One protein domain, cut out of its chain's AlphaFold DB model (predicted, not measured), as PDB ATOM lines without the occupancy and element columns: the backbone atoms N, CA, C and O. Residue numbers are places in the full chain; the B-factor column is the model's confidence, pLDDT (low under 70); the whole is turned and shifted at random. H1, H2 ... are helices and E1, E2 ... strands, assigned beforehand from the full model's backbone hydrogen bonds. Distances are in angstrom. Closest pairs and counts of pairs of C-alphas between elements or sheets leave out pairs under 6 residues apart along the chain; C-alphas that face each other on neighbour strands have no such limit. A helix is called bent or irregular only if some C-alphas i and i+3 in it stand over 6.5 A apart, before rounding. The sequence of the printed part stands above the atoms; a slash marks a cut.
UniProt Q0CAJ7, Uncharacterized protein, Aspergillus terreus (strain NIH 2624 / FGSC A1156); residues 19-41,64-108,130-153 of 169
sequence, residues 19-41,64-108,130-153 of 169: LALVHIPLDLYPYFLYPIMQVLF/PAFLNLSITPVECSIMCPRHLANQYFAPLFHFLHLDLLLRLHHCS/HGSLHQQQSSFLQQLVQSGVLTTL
ATOM      1  N   LEU A  19      69.613   0.384 212.284       88.31
ATOM      2  CA  LEU A  19      70.039   1.441 211.372       88.31
ATOM      3  C   LEU A  19      69.994   2.813 212.054       88.31
ATOM      4  O   LEU A  19      69.155   3.085 212.915       88.31
ATOM      5  N   ALA A  20      70.906   3.685 211.650       90.62
ATOM      6  CA  ALA A  20      70.929   5.094 211.998       90.62
ATOM      7  C   ALA A  20      70.842   5.926 210.717       90.62
ATOM      8  O   ALA A  20      71.494   5.612 209.724       90.62
ATOM      9  N   LEU A  21      70.046   6.994 210.767       93.44
ATOM     10  CA  LEU A  21      69.999   8.019 209.731       93.44
ATOM     11  C   LEU A  21      70.808   9.223 210.212       93.44
ATOM     12  O   LEU A  21      70.429   9.874 211.189       93.44
ATOM     13  N   VAL A  22      71.913   9.510 209.535       92.12
ATOM     14  CA  VAL A  22      72.719  10.704 209.783       92.12
ATOM     15  C   VAL A  22      72.318  11.759 208.761       92.12
ATOM     16  O   VAL A  22      72.419  11.542 207.554       92.12
ATOM     17  N   HIS A  23      71.848  12.898 209.262       92.38
ATOM     18  CA  HIS A  23      71.546  14.084 208.465       92.38
ATOM     19  C   HIS A  23      72.751  15.026 208.466       92.38
ATOM     20  O   HIS A  23      73.322  15.297 209.526       92.38
ATOM     21  N   ILE A  24      73.148  15.491 207.283       89.50
ATOM     22  CA  ILE A  24      74.317  16.342 207.064       89.50
ATOM     23  C   ILE A  24      73.860  17.582 206.280       89.50
ATOM     24  O   ILE A  24      73.569  17.483 205.081       89.50
ATOM     25  N   PRO A  25      73.811  18.763 206.922       86.56
ATOM     26  CA  PRO A  25      73.594  20.025 206.224       86.56
ATOM     27  C   PRO A  25      74.648  20.232 205.132       86.56
ATOM     28  O   PRO A  25      75.823  19.918 205.342       86.56
ATOM     29  N   LEU A  26      74.250  20.782 203.982       85.56
ATOM     30  CA  LEU A  26      75.140  20.881 202.821       85.56
ATOM     31  C   LEU A  26      76.399  21.719 203.100       85.56
ATOM     32  O   LEU A  26      77.488  21.341 202.677       85.56
ATOM     33  N   ASP A  27      76.277  22.779 203.903       86.19
ATOM     34  CA  ASP A  27      77.404  23.631 204.315       86.19
ATOM     35  C   ASP A  27      78.470  22.870 205.119       86.19
ATOM     36  O   ASP A  27      79.633  23.268 205.171       86.19
ATOM     37  N   LEU A  28      78.077  21.758 205.747       86.19
ATOM     38  CA  LEU A  28      78.967  20.914 206.535       86.19
ATOM     39  C   LEU A  28      79.440  19.674 205.773       86.19
ATOM     40  O   LEU A  28      80.398  19.036 206.208       86.19
ATOM     41  N   TYR A  29      78.829  19.342 204.633       89.19
ATOM     42  CA  TYR A  29      79.152  18.154 203.839       89.19
ATOM     43  C   TYR A  29      80.659  17.955 203.577       89.19
ATOM     44  O   TYR A  29      81.129  16.828 203.769       89.19
ATOM     45  N   PRO A  30      81.459  18.993 203.242       90.69
ATOM     46  CA  PRO A  30      82.896  18.820 203.020       90.69
ATOM     47  C   PRO A  30      83.649  18.224 204.220       90.69
ATOM     48  O   PRO A  30      84.591  17.458 204.027       90.69
ATOM     49  N   TYR A  31      83.217  18.512 205.453       89.00
ATOM     50  CA  TYR A  31      83.826  17.962 206.673       89.00
ATOM     51  C   TYR A  31      83.474  16.486 206.895       89.00
ATOM     52  O   TYR A  31      84.218  15.762 207.554       89.00
ATOM     53  N   PHE A  32      82.355  16.028 206.332       90.44
ATOM     54  CA  PHE A  32      81.868  14.658 206.469       90.44
ATOM     55  C   PHE A  32      82.305  13.733 205.332       90.44
ATOM     56  O   PHE A  32      82.071  12.528 205.419       90.44
ATOM     57  N   LEU A  33      82.981  14.250 204.300       92.44
ATOM     58  CA  LEU A  33      83.403  13.450 203.149       92.44
ATOM     59  C   LEU A  33      84.284  12.263 203.560       92.44
ATOM     60  O   LEU A  33      84.083  11.151 203.082       92.44
ATOM     61  N   TYR A  34      85.228  12.478 204.478       92.06
ATOM     62  CA  TYR A  34      86.112  11.415 204.957       92.06
ATOM     63  C   TYR A  34      85.349  10.296 205.701       92.06
ATOM     64  O   TYR A  34      85.456   9.147 205.270       92.06
ATOM     65  N   PRO A  35      84.512  10.580 206.719       91.44
ATOM     66  CA  PRO A  35      83.642   9.568 207.330       91.44
ATOM     67  C   PRO A  35      82.722   8.853 206.343       91.44
ATOM     68  O   PRO A  35      82.533   7.646 206.455       91.44
ATOM     69  N   ILE A  36      82.151   9.580 205.374       92.69
ATOM     70  CA  ILE A  36      81.296   8.987 204.339       92.69
ATOM     71  C   ILE A  36      82.090   7.943 203.550       92.69
ATOM     72  O   ILE A  36      81.614   6.824 203.376       92.69
ATOM     73  N   MET A  37      83.321   8.263 203.139       91.69
ATOM     74  CA  MET A  37      84.196   7.308 202.453       91.69
ATOM     75  C   MET A  37      84.562   6.121 203.350       91.69
ATOM     76  O   MET A  37      84.521   4.983 202.896       91.69
ATOM     77  N   GLN A  38      84.860   6.352 204.631       90.81
ATOM     78  CA  GLN A  38      85.162   5.266 205.569       90.81
ATOM     79  C   GLN A  38      83.995   4.290 205.737       90.81
ATOM     80  O   GLN A  38      84.226   3.088 205.831       90.81
ATOM     81  N   VAL A  39      82.752   4.782 205.737       89.44
ATOM     82  CA  VAL A  39      81.566   3.917 205.776       89.44
ATOM     83  C   VAL A  39      81.344   3.198 204.447       89.44
ATOM     84  O   VAL A  39      81.062   2.004 204.463       89.44
ATOM     85  N   LEU A  40      81.516   3.876 203.308       87.50
ATOM     86  CA  LEU A  40      81.374   3.265 201.976       87.50
ATOM     87  C   LEU A  40      82.365   2.118 201.736       87.50
ATOM     88  O   LEU A  40      82.032   1.162 201.041       87.50
ATOM     89  N   PHE A  41      83.566   2.206 202.310       85.69
ATOM     90  CA  PHE A  41      84.636   1.225 202.117       85.69
ATOM     91  C   PHE A  41      84.903   0.346 203.345       85.69
ATOM     92  O   PHE A  41      85.902  -0.368 203.365       85.69
ATOM     93  N   PRO A  64      76.342  -7.576 203.699       54.88
ATOM     94  CA  PRO A  64      76.489  -6.227 203.192       54.88
ATOM     95  C   PRO A  64      75.602  -5.313 204.024       54.88
ATOM     96  O   PRO A  64      74.371  -5.416 203.977       54.88
ATOM     97  N   ALA A  65      76.247  -4.485 204.845       65.31
ATOM     98  CA  ALA A  65      75.568  -3.552 205.711       65.31
ATOM     99  C   ALA A  65      74.611  -2.725 204.853       65.31
ATOM    100  O   ALA A  65      75.018  -2.145 203.844       65.31
ATOM    101  N   PHE A  66      73.330  -2.669 205.227       77.12
ATOM    102  CA  PHE A  66      72.388  -1.796 204.538       77.12
ATOM    103  C   PHE A  66      72.936  -0.363 204.579       77.12
ATOM    104  O   PHE A  66      73.020   0.245 205.650       77.12
ATOM    105  N   LEU A  67      73.321   0.153 203.412       87.06
ATOM    106  CA  LEU A  67      73.923   1.466 203.249       87.06
ATOM    107  C   LEU A  67      73.188   2.230 202.153       87.06
ATOM    108  O   LEU A  67      73.119   1.795 201.006       87.06
ATOM    109  N   ASN A  68      72.652   3.392 202.506       91.25
ATOM    110  CA  ASN A  68      72.065   4.324 201.555       91.25
ATOM    111  C   ASN A  68      72.726   5.685 201.740       91.25
ATOM    112  O   ASN A  68      72.744   6.202 202.854       91.25
ATOM    113  N   LEU A  69      73.251   6.254 200.660       92.25
ATOM    114  CA  LEU A  69      73.747   7.623 200.620       92.25
ATOM    115  C   LEU A  69      72.889   8.399 199.629       92.25
ATOM    116  O   LEU A  69      72.794   8.029 198.461       92.25
ATOM    117  N   SER A  70      72.289   9.480 200.103       92.69
ATOM    118  CA  SER A  70      71.474  10.373 199.293       92.69
ATOM    119  C   SER A  70      72.042  11.781 199.388       92.69
ATOM    120  O   SER A  70      72.105  12.362 200.470       92.69
ATOM    121  N   ILE A  71      72.456  12.333 198.250       90.06
ATOM    122  CA  ILE A  71      72.944  13.707 198.138       90.06
ATOM    123  C   ILE A  71      71.914  14.490 197.332       90.06
ATOM    124  O   ILE A  71      71.571  14.110 196.215       90.06
ATOM    125  N   THR A  72      71.425  15.582 197.906       88.94
ATOM    126  CA  THR A  72      70.467  16.491 197.275       88.94
ATOM    127  C   THR A  72      71.014  17.922 197.302       88.94
ATOM    128  O   THR A  72      71.941  18.208 198.063       88.94
ATOM    129  N   PRO A  73      70.436  18.858 196.528       86.06
ATOM    130  CA  PRO A  73      70.855  20.260 196.550       86.06
ATOM    131  C   PRO A  73      70.661  20.981 197.891       86.06
ATOM    132  O   PRO A  73      71.154  22.093 198.044       86.06
ATOM    133  N   VAL A  74      69.912  20.401 198.834       82.69
ATOM    134  CA  VAL A  74      69.613  21.025 200.135       82.69
ATOM    135  C   VAL A  74      70.244  20.274 201.305       82.69
ATOM    136  O   VAL A  74      70.559  20.877 202.328       82.69
ATOM    137  N   GLU A  75      70.464  18.968 201.162       81.50
ATOM    138  CA  GLU A  75      70.993  18.124 202.230       81.50
ATOM    139  C   GLU A  75      71.686  16.865 201.710       81.50
ATOM    140  O   GLU A  75      71.377  16.349 200.633       81.50
ATOM    141  N   CYS A  76      72.586  16.333 202.533       92.00
ATOM    142  CA  CYS A  76      73.136  14.996 202.392       92.00
ATOM    143  C   CYS A  76      72.624  14.125 203.547       92.00
ATOM    144  O   CYS A  76      72.538  14.572 204.692       92.00
ATOM    145  N   SER A  77      72.277  12.877 203.261       93.62
ATOM    146  CA  SER A  77      71.880  11.915 204.284       93.62
ATOM    147  C   SER A  77      72.484  10.546 204.024       93.62
ATOM    148  O   SER A  77      72.642  10.121 202.879       93.62
ATOM    149  N   ILE A  78      72.831   9.859 205.108       93.56
ATOM    150  CA  ILE A  78      73.377   8.505 205.067       93.56
ATOM    151  C   ILE A  78      72.627   7.618 206.061       93.56
ATOM    152  O   ILE A  78      72.532   7.932 207.249       93.56
ATOM    153  N   MET A  79      72.068   6.513 205.570       92.75
ATOM    154  CA  MET A  79      71.472   5.454 206.382       92.75
ATOM    155  C   MET A  79      72.447   4.285 206.439       92.75
ATOM    156  O   MET A  79      72.797   3.742 205.398       92.75
ATOM    157  N   CYS A  80      72.899   3.919 207.635       90.12
ATOM    158  CA  CYS A  80      73.905   2.871 207.842       90.12
ATOM    159  C   CYS A  80      73.681   2.150 209.183       90.12
ATOM    160  O   CYS A  80      72.922   2.658 210.019       90.12
ATOM    161  N   PRO A  81      74.323   0.997 209.452       89.31
ATOM    162  CA  PRO A  81      74.310   0.395 210.778       89.31
ATOM    163  C   PRO A  81      74.764   1.373 211.861       89.31
ATOM    164  O   PRO A  81      75.745   2.106 211.719       89.31
ATOM    165  N   ARG A  82      74.073   1.347 213.000       88.81
ATOM    166  CA  ARG A  82      74.294   2.291 214.099       88.81
ATOM    167  C   ARG A  82      75.716   2.241 214.655       88.81
ATOM    168  O   ARG A  82      76.226   3.268 215.090       88.81
ATOM    169  N   HIS A  83      76.358   1.074 214.641       88.69
ATOM    170  CA  HIS A  83      77.743   0.955 215.092       88.69
ATOM    171  C   HIS A  83      78.706   1.750 214.188       88.69
ATOM    172  O   HIS A  83      79.549   2.466 214.720       88.69
ATOM    173  N   LEU A  84      78.509   1.743 212.861       90.00
ATOM    174  CA  LEU A  84      79.291   2.554 211.916       90.00
ATOM    175  C   LEU A  84      79.011   4.049 212.085       90.00
ATOM    176  O   LEU A  84      79.940   4.858 212.093       90.00
ATOM    177  N   ALA A  85      77.744   4.420 212.300       90.88
ATOM    178  CA  ALA A  85      77.377   5.805 212.586       90.88
ATOM    179  C   ALA A  85      78.118   6.339 213.828       90.88
ATOM    180  O   ALA A  85      78.713   7.417 213.804       90.88
ATOM    181  N   ASN A  86      78.133   5.550 214.905       90.00
ATOM    182  CA  ASN A  86      78.828   5.898 216.142       90.00
ATOM    183  C   ASN A  86      80.352   5.939 215.967       90.00
ATOM    184  O   ASN A  86      81.004   6.802 216.545       90.00
ATOM    185  N   GLN A  87      80.917   5.026 215.181       91.31
ATOM    186  CA  GLN A  87      82.359   4.935 214.978       91.31
ATOM    187  C   GLN A  87      82.909   6.108 214.156       91.31
ATOM    188  O   GLN A  87      83.927   6.685 214.531       91.31
ATOM    189  N   TYR A  88      82.244   6.469 213.056       90.94
ATOM    190  CA  TYR A  88      82.801   7.412 212.080       90.94
ATOM    191  C   TYR A  88      82.245   8.832 212.192       90.94
ATOM    192  O   TYR A  88      82.969   9.792 211.934       90.94
ATOM    193  N   PHE A  89      80.988   9.000 212.609       90.06
ATOM    194  CA  PHE A  89      80.348  10.318 212.635       90.06
ATOM    195  C   PHE A  89      80.345  10.959 214.023       90.06
ATOM    196  O   PHE A  89      80.565  12.167 214.131       90.06
ATOM    197  N   ALA A  90      80.134  10.185 215.094       85.06
ATOM    198  CA  ALA A  90      80.080  10.738 216.453       85.06
ATOM    199  C   ALA A  90      81.338  11.542 216.858       85.06
ATOM    200  O   ALA A  90      81.171  12.613 217.451       85.06
ATOM    201  N   PRO A  91      82.575  11.123 216.507       85.19
ATOM    202  CA  PRO A  91      83.774  11.900 216.825       85.19
ATOM    203  C   PRO A  91      83.794  13.281 216.155       85.19
ATOM    204  O   PRO A  91      84.180  14.271 216.780       85.19
ATOM    205  N   LEU A  92      83.332  13.373 214.903       80.19
ATOM    206  CA  LEU A  92      83.294  14.645 214.180       80.19
ATOM    207  C   LEU A  92      82.239  15.598 214.721       80.19
ATOM    208  O   LEU A  92      82.494  16.798 214.789       80.19
ATOM    209  N   PHE A  93      81.080  15.092 215.145       74.69
ATOM    210  CA  PHE A  93      80.074  15.944 215.776       74.69
ATOM    211  C   PHE A  93      80.614  16.605 217.043       74.69
ATOM    212  O   PHE A  93      80.364  17.789 217.257       74.69
ATOM    213  N   HIS A  94      81.402  15.885 217.846       73.06
ATOM    214  CA  HIS A  94      82.038  16.465 219.026       73.06
ATOM    215  C   HIS A  94      83.038  17.571 218.653       73.06
ATOM    216  O   HIS A  94      83.013  18.648 219.247       73.06
ATOM    217  N   PHE A  95      83.864  17.337 217.630       76.69
ATOM    218  CA  PHE A  95      84.847  18.314 217.161       76.69
ATOM    219  C   PHE A  95      84.196  19.574 216.574       76.69
ATOM    220  O   PHE A  95      84.541  20.686 216.968       76.69
ATOM    221  N   LEU A  96      83.220  19.411 215.675       74.12
ATOM    222  CA  LEU A  96      82.513  20.532 215.053       74.12
ATOM    223  C   LEU A  96      81.729  21.344 216.084       74.12
ATOM    224  O   LEU A  96      81.725  22.569 216.013       74.12
ATOM    225  N   HIS A  97      81.104  20.688 217.064       70.69
ATOM    226  CA  HIS A  97      80.402  21.389 218.137       70.69
ATOM    227  C   HIS A  97      81.366  22.245 218.970       70.69
ATOM    228  O   HIS A  97      81.048  23.387 219.301       70.69
ATOM    229  N   LEU A  98      82.563  21.728 219.263       70.62
ATOM    230  CA  LEU A  98      83.569  22.453 220.035       70.62
ATOM    231  C   LEU A  98      84.196  23.616 219.246       70.62
ATOM    232  O   LEU A  98      84.357  24.698 219.808       70.62
ATOM    233  N   ASP A  99      84.493  23.438 217.953       70.38
ATOM    234  CA  ASP A  99      84.993  24.523 217.088       70.38
ATOM    235  C   ASP A  99      83.965  25.656 216.972       70.38
ATOM    236  O   ASP A  99      84.297  26.834 217.111       70.38
ATOM    237  N   LEU A 100      82.689  25.305 216.804       67.12
ATOM    238  CA  LEU A 100      81.605  26.277 216.710       67.12
ATOM    239  C   LEU A 100      81.431  27.041 218.035       67.12
ATOM    240  O   LEU A 100      81.295  28.264 218.016       67.12
ATOM    241  N   LEU A 101      81.548  26.366 219.184       67.12
ATOM    242  CA  LEU A 101      81.568  27.017 220.501       67.12
ATOM    243  C   LEU A 101      82.777  27.950 220.685       67.12
ATOM    244  O   LEU A 101      82.616  29.068 221.180       67.12
ATOM    245  N   LEU A 102      83.974  27.543 220.257       68.94
ATOM    246  CA  LEU A 102      85.178  28.381 220.323       68.94
ATOM    247  C   LEU A 102      85.063  29.627 219.435       68.94
ATOM    248  O   LEU A 102      85.434  30.725 219.864       68.94
ATOM    249  N   ARG A 103      84.506  29.483 218.227       64.25
ATOM    250  CA  ARG A 103      84.237  30.605 217.312       64.25
ATOM    251  C   ARG A 103      83.201  31.573 217.879       64.25
ATOM    252  O   ARG A 103      83.387  32.785 217.779       64.25
ATOM    253  N   LEU A 104      82.153  31.066 218.527       63.31
ATOM    254  CA  LEU A 104      81.176  31.902 219.229       63.31
ATOM    255  C   LEU A 104      81.807  32.651 220.413       63.31
ATOM    256  O   LEU A 104      81.512  33.833 220.620       63.31
ATOM    257  N   HIS A 105      82.719  32.011 221.150       60.53
ATOM    258  CA  HIS A 105      83.433  32.658 222.251       60.53
ATOM    259  C   HIS A 105      84.382  33.763 221.755       60.53
ATOM    260  O   HIS A 105      84.433  34.833 222.357       60.53
ATOM    261  N   HIS A 106      85.073  33.558 220.625       56.41
ATOM    262  CA  HIS A 106      85.908  34.594 220.000       56.41
ATOM    263  C   HIS A 106      85.089  35.768 219.437       56.41
ATOM    264  O   HIS A 106      85.505  36.916 219.587       56.41
ATOM    265  N   CYS A 107      83.912  35.519 218.850       42.50
ATOM    266  CA  CYS A 107      83.009  36.581 218.382       42.50
ATOM    267  C   CYS A 107      82.393  37.404 219.526       42.50
ATOM    268  O   CYS A 107      82.160  38.602 219.361       42.50
ATOM    269  N   SER A 108      82.155  36.790 220.689       51.97
ATOM    270  CA  SER A 108      81.573  37.472 221.857       51.97
ATOM    271  C   SER A 108      82.534  38.486 222.490       51.97
ATOM    272  O   SER A 108      82.096  39.502 223.025       51.97
ATOM    273  N   HIS A 130      62.805   4.653 216.316       40.97
ATOM    274  CA  HIS A 130      61.944   3.807 217.162       40.97
ATOM    275  C   HIS A 130      60.462   3.837 216.733       40.97
ATOM    276  O   HIS A 130      59.569   3.538 217.522       40.97
ATOM    277  N   GLY A 131      60.188   4.213 215.479       42.56
ATOM    278  CA  GLY A 131      58.857   4.187 214.867       42.56
ATOM    279  C   GLY A 131      58.681   2.985 213.942       42.56
ATOM    280  O   GLY A 131      59.650   2.505 213.357       42.56
ATOM    281  N   SER A 132      57.441   2.504 213.798       42.72
ATOM    282  CA  SER A 132      57.089   1.428 212.862       42.72
ATOM    283  C   SER A 132      57.609   1.757 211.460       42.72
ATOM    284  O   SER A 132      57.115   2.667 210.789       42.72
ATOM    285  N   LEU A 133      58.630   1.001 211.045       44.12
ATOM    286  CA  LEU A 133      59.410   1.140 209.814       44.12
ATOM    287  C   LEU A 133      58.533   1.366 208.568       44.12
ATOM    288  O   LEU A 133      58.901   2.116 207.668       44.12
ATOM    289  N   HIS A 134      57.331   0.788 208.563       41.44
ATOM    290  CA  HIS A 134      56.365   0.859 207.471       41.44
ATOM    291  C   HIS A 134      55.835   2.280 207.203       41.44
ATOM    292  O   HIS A 134      55.634   2.664 206.051       41.44
ATOM    293  N   GLN A 135      55.631   3.092 208.246       43.22
ATOM    294  CA  GLN A 135      55.048   4.427 208.080       43.22
ATOM    295  C   GLN A 135      56.094   5.463 207.643       43.22
ATOM    296  O   GLN A 135      55.785   6.353 206.851       43.22
ATOM    297  N   GLN A 136      57.349   5.307 208.081       48.53
ATOM    298  CA  GLN A 136      58.452   6.182 207.666       48.53
ATOM    299  C   GLN A 136      59.040   5.807 206.305       48.53
ATOM    300  O   GLN A 136      59.348   6.712 205.534       48.53
ATOM    301  N   GLN A 137      59.138   4.517 205.961       44.31
ATOM    302  CA  GLN A 137      59.555   4.115 204.613       44.31
ATOM    303  C   GLN A 137      58.534   4.547 203.559       44.31
ATOM    304  O   GLN A 137      58.926   5.040 202.507       44.31
ATOM    305  N   SER A 138      57.232   4.441 203.852       50.94
ATOM    306  CA  SER A 138      56.191   4.919 202.938       50.94
ATOM    307  C   SER A 138      56.248   6.436 202.758       50.94
ATOM    308  O   SER A 138      56.221   6.896 201.622       50.94
ATOM    309  N   SER A 139      56.410   7.204 203.840       46.84
ATOM    310  CA  SER A 139      56.573   8.661 203.772       46.84
ATOM    311  C   SER A 139      57.822   9.067 202.988       46.84
ATOM    312  O   SER A 139      57.731   9.946 202.137       46.84
ATOM    313  N   PHE A 140      58.964   8.422 203.227       47.72
ATOM    314  CA  PHE A 140      60.234   8.781 202.596       47.72
ATOM    315  C   PHE A 140      60.295   8.363 201.123       47.72
ATOM    316  O   PHE A 140      60.673   9.168 200.277       47.72
ATOM    317  N   LEU A 141      59.846   7.150 200.780       47.34
ATOM    318  CA  LEU A 141      59.737   6.721 199.380       47.34
ATOM    319  C   LEU A 141      58.738   7.588 198.611       47.34
ATOM    320  O   LEU A 141      58.993   7.948 197.467       47.34
ATOM    321  N   GLN A 142      57.629   7.979 199.240       50.88
ATOM    322  CA  GLN A 142      56.653   8.880 198.630       50.88
ATOM    323  C   GLN A 142      57.220  10.292 198.444       50.88
ATOM    324  O   GLN A 142      56.949  10.919 197.424       50.88
ATOM    325  N   GLN A 143      58.071  10.757 199.359       48.31
ATOM    326  CA  GLN A 143      58.773  12.035 199.254       48.31
ATOM    327  C   GLN A 143      59.867  12.008 198.169       48.31
ATOM    328  O   GLN A 143      59.992  12.977 197.426       48.31
ATOM    329  N   LEU A 144      60.573  10.882 197.996       45.84
ATOM    330  CA  LEU A 144      61.566  10.663 196.930       45.84
ATOM    331  C   LEU A 144      60.944  10.528 195.530       45.84
ATOM    332  O   LEU A 144      61.515  10.992 194.542       45.84
ATOM    333  N   VAL A 145      59.763   9.907 195.439       49.44
ATOM    334  CA  VAL A 145      58.974   9.849 194.197       49.44
ATOM    335  C   VAL A 145      58.406  11.233 193.861       49.44
ATOM    336  O   VAL A 145      58.436  11.642 192.703       49.44
ATOM    337  N   GLN A 146      57.944  11.996 194.861       42.91
ATOM    338  CA  GLN A 146      57.436  13.363 194.668       42.91
ATOM    339  C   GLN A 146      58.531  14.379 194.326       42.91
ATOM    340  O   GLN A 146      58.256  15.339 193.610       42.91
ATOM    341  N   SER A 147      59.765  14.174 194.791       40.75
ATOM    342  CA  SER A 147      60.906  15.031 194.452       40.75
ATOM    343  C   SER A 147      61.557  14.684 193.107       40.75
ATOM    344  O   SER A 147      62.531  15.329 192.732       40.75
ATOM    345  N   GLY A 148      61.054  13.668 192.391       35.75
ATOM    346  CA  GLY A 148      61.607  13.218 191.108       35.75
ATOM    347  C   GLY A 148      62.968  12.519 191.210       35.75
ATOM    348  O   GLY A 148      63.588  12.246 190.189       35.75
ATOM    349  N   VAL A 149      63.428  12.215 192.429       39.66
ATOM    350  CA  VAL A 149      64.737  11.595 192.710       39.66
ATOM    351  C   VAL A 149      64.704  10.083 192.457       39.66
ATOM    352  O   VAL A 149      65.742   9.460 192.242       39.66
ATOM    353  N   LEU A 150      63.508   9.482 192.438       32.12
ATOM    354  CA  LEU A 150      63.302   8.061 192.175       32.12
ATOM    355  C   LEU A 150      62.291   7.858 191.035       32.12
ATOM    356  O   LEU A 150      61.092   8.064 191.215       32.12
ATOM    357  N   THR A 151      62.751   7.408 189.865       36.19
ATOM    358  CA  THR A 151      61.877   6.895 188.799       36.19
ATOM    359  C   THR A 151      61.731   5.382 188.941       36.19
ATOM    360  O   THR A 151      62.677   4.614 188.783       36.19
ATOM    361  N   THR A 152      60.520   4.917 189.255       38.12
ATOM    362  CA  THR A 152      60.215   3.483 189.276       38.12
ATOM    363  C   THR A 152      59.990   2.991 187.847       38.12
ATOM    364  O   THR A 152      58.961   3.298 187.243       38.12
ATOM    365  N   LEU A 153      60.921   2.207 187.299       34.25
ATOM    366  CA  LEU A 153      60.675   1.425 186.085       34.25
ATOM    367  C   LEU A 153      59.652   0.324 186.404       34.25
ATOM    368  O   LEU A 153      59.999  -0.739 186.918       34.25
TER     369      LEU A 153
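This is residues 19 to 41, 64 to 108 and 130 to 153 of the 169 residues of an uncharacterized protein of Aspergillus terreus (strain NIH 2624 / FGSC A1156) (UniProt Q0CAJ7). A small three-stranded sheet forms a wall with two helices, H1 and H2, packed side by side over one face; the far part of the long H2, residues 97 to 108, sticks out beyond this body. A third helix, H3, is set off by itself, with no contact to the sheet or to either other helix. The 92 printed residues include three named helices and three named strands, in the order E1, H1, E2, E3, H2, H3; the sheet runs E1, E3, E2, antiparallel throughout, and the class is mixed, helices and strands. The whole is loose, with a radius of gyration of the C-alphas of 15.7 A, and elongated, spanning 52 by 27 by 26 A.

The sheet holds E1, residues 19 to 25, 19.6 A long from C-alpha 19 at (70.039, 1.441, 211.372); E3, residues 75 to 81, 20.0 A; and E2, residues 68 to 71, 10.0 A. H1, residues 26 to 40, is 18.7 A long and irregular, with C-alphas 27 and 30 7.4 A apart. H2, residues 82 to 108, is 36.8 A long and ends at C-alpha 108, (81.573, 37.472, 221.857). It has a kink of 40 degrees near residue 89 and is only just irregular, with C-alphas 88 and 91 6.6 A apart. H3, residues 133 to 146, is 19.6 A long and begins at C-alpha 133, (59.410, 1.140, 209.814).

E3 is the inner strand. It is antiparallel to the edge strand E1 at 160 degrees, with N 22 and O 78 2.8 A apart, within hydrogen-bond range. E2, the other edge strand, forms a hairpin with E3; N 70 and O 77 are 2.9 A apart, within hydrogen-bond range. H1 is on the sheet at a height of 8.8 A, over E3 and only just over E1, on which 3 of its C-alphas fall. H2 is on the same face, over E1. H1 and H2 touch at a shallow tilt of 27 degrees, opposite ways, H2 with residues 84 to 92 alone; their closest C-alphas are those of Pro 35 and Tyr 88, 5.3 A. H3 is not on the sheet and is apart from H1 and H2. In H3 every O i to N i+4 pair is within hydrogen-bond range; in H1 6 of 11 are, in H2 20 of 23.

The C-alphas farthest apart, those of Ser 108 and Leu 153, are 54.9 A apart. Residues 42 to 63 are not printed, with 11.1 A between C-alphas 41 and 64, nor are residues 109 to 129, with 39.3 A between C-alphas 108 and 130. The links printed whole are tight. The model's mean pLDDT over the printed part is 72.4; residues 64 to 65, 100 to 108 and 130 to 153 are under 70.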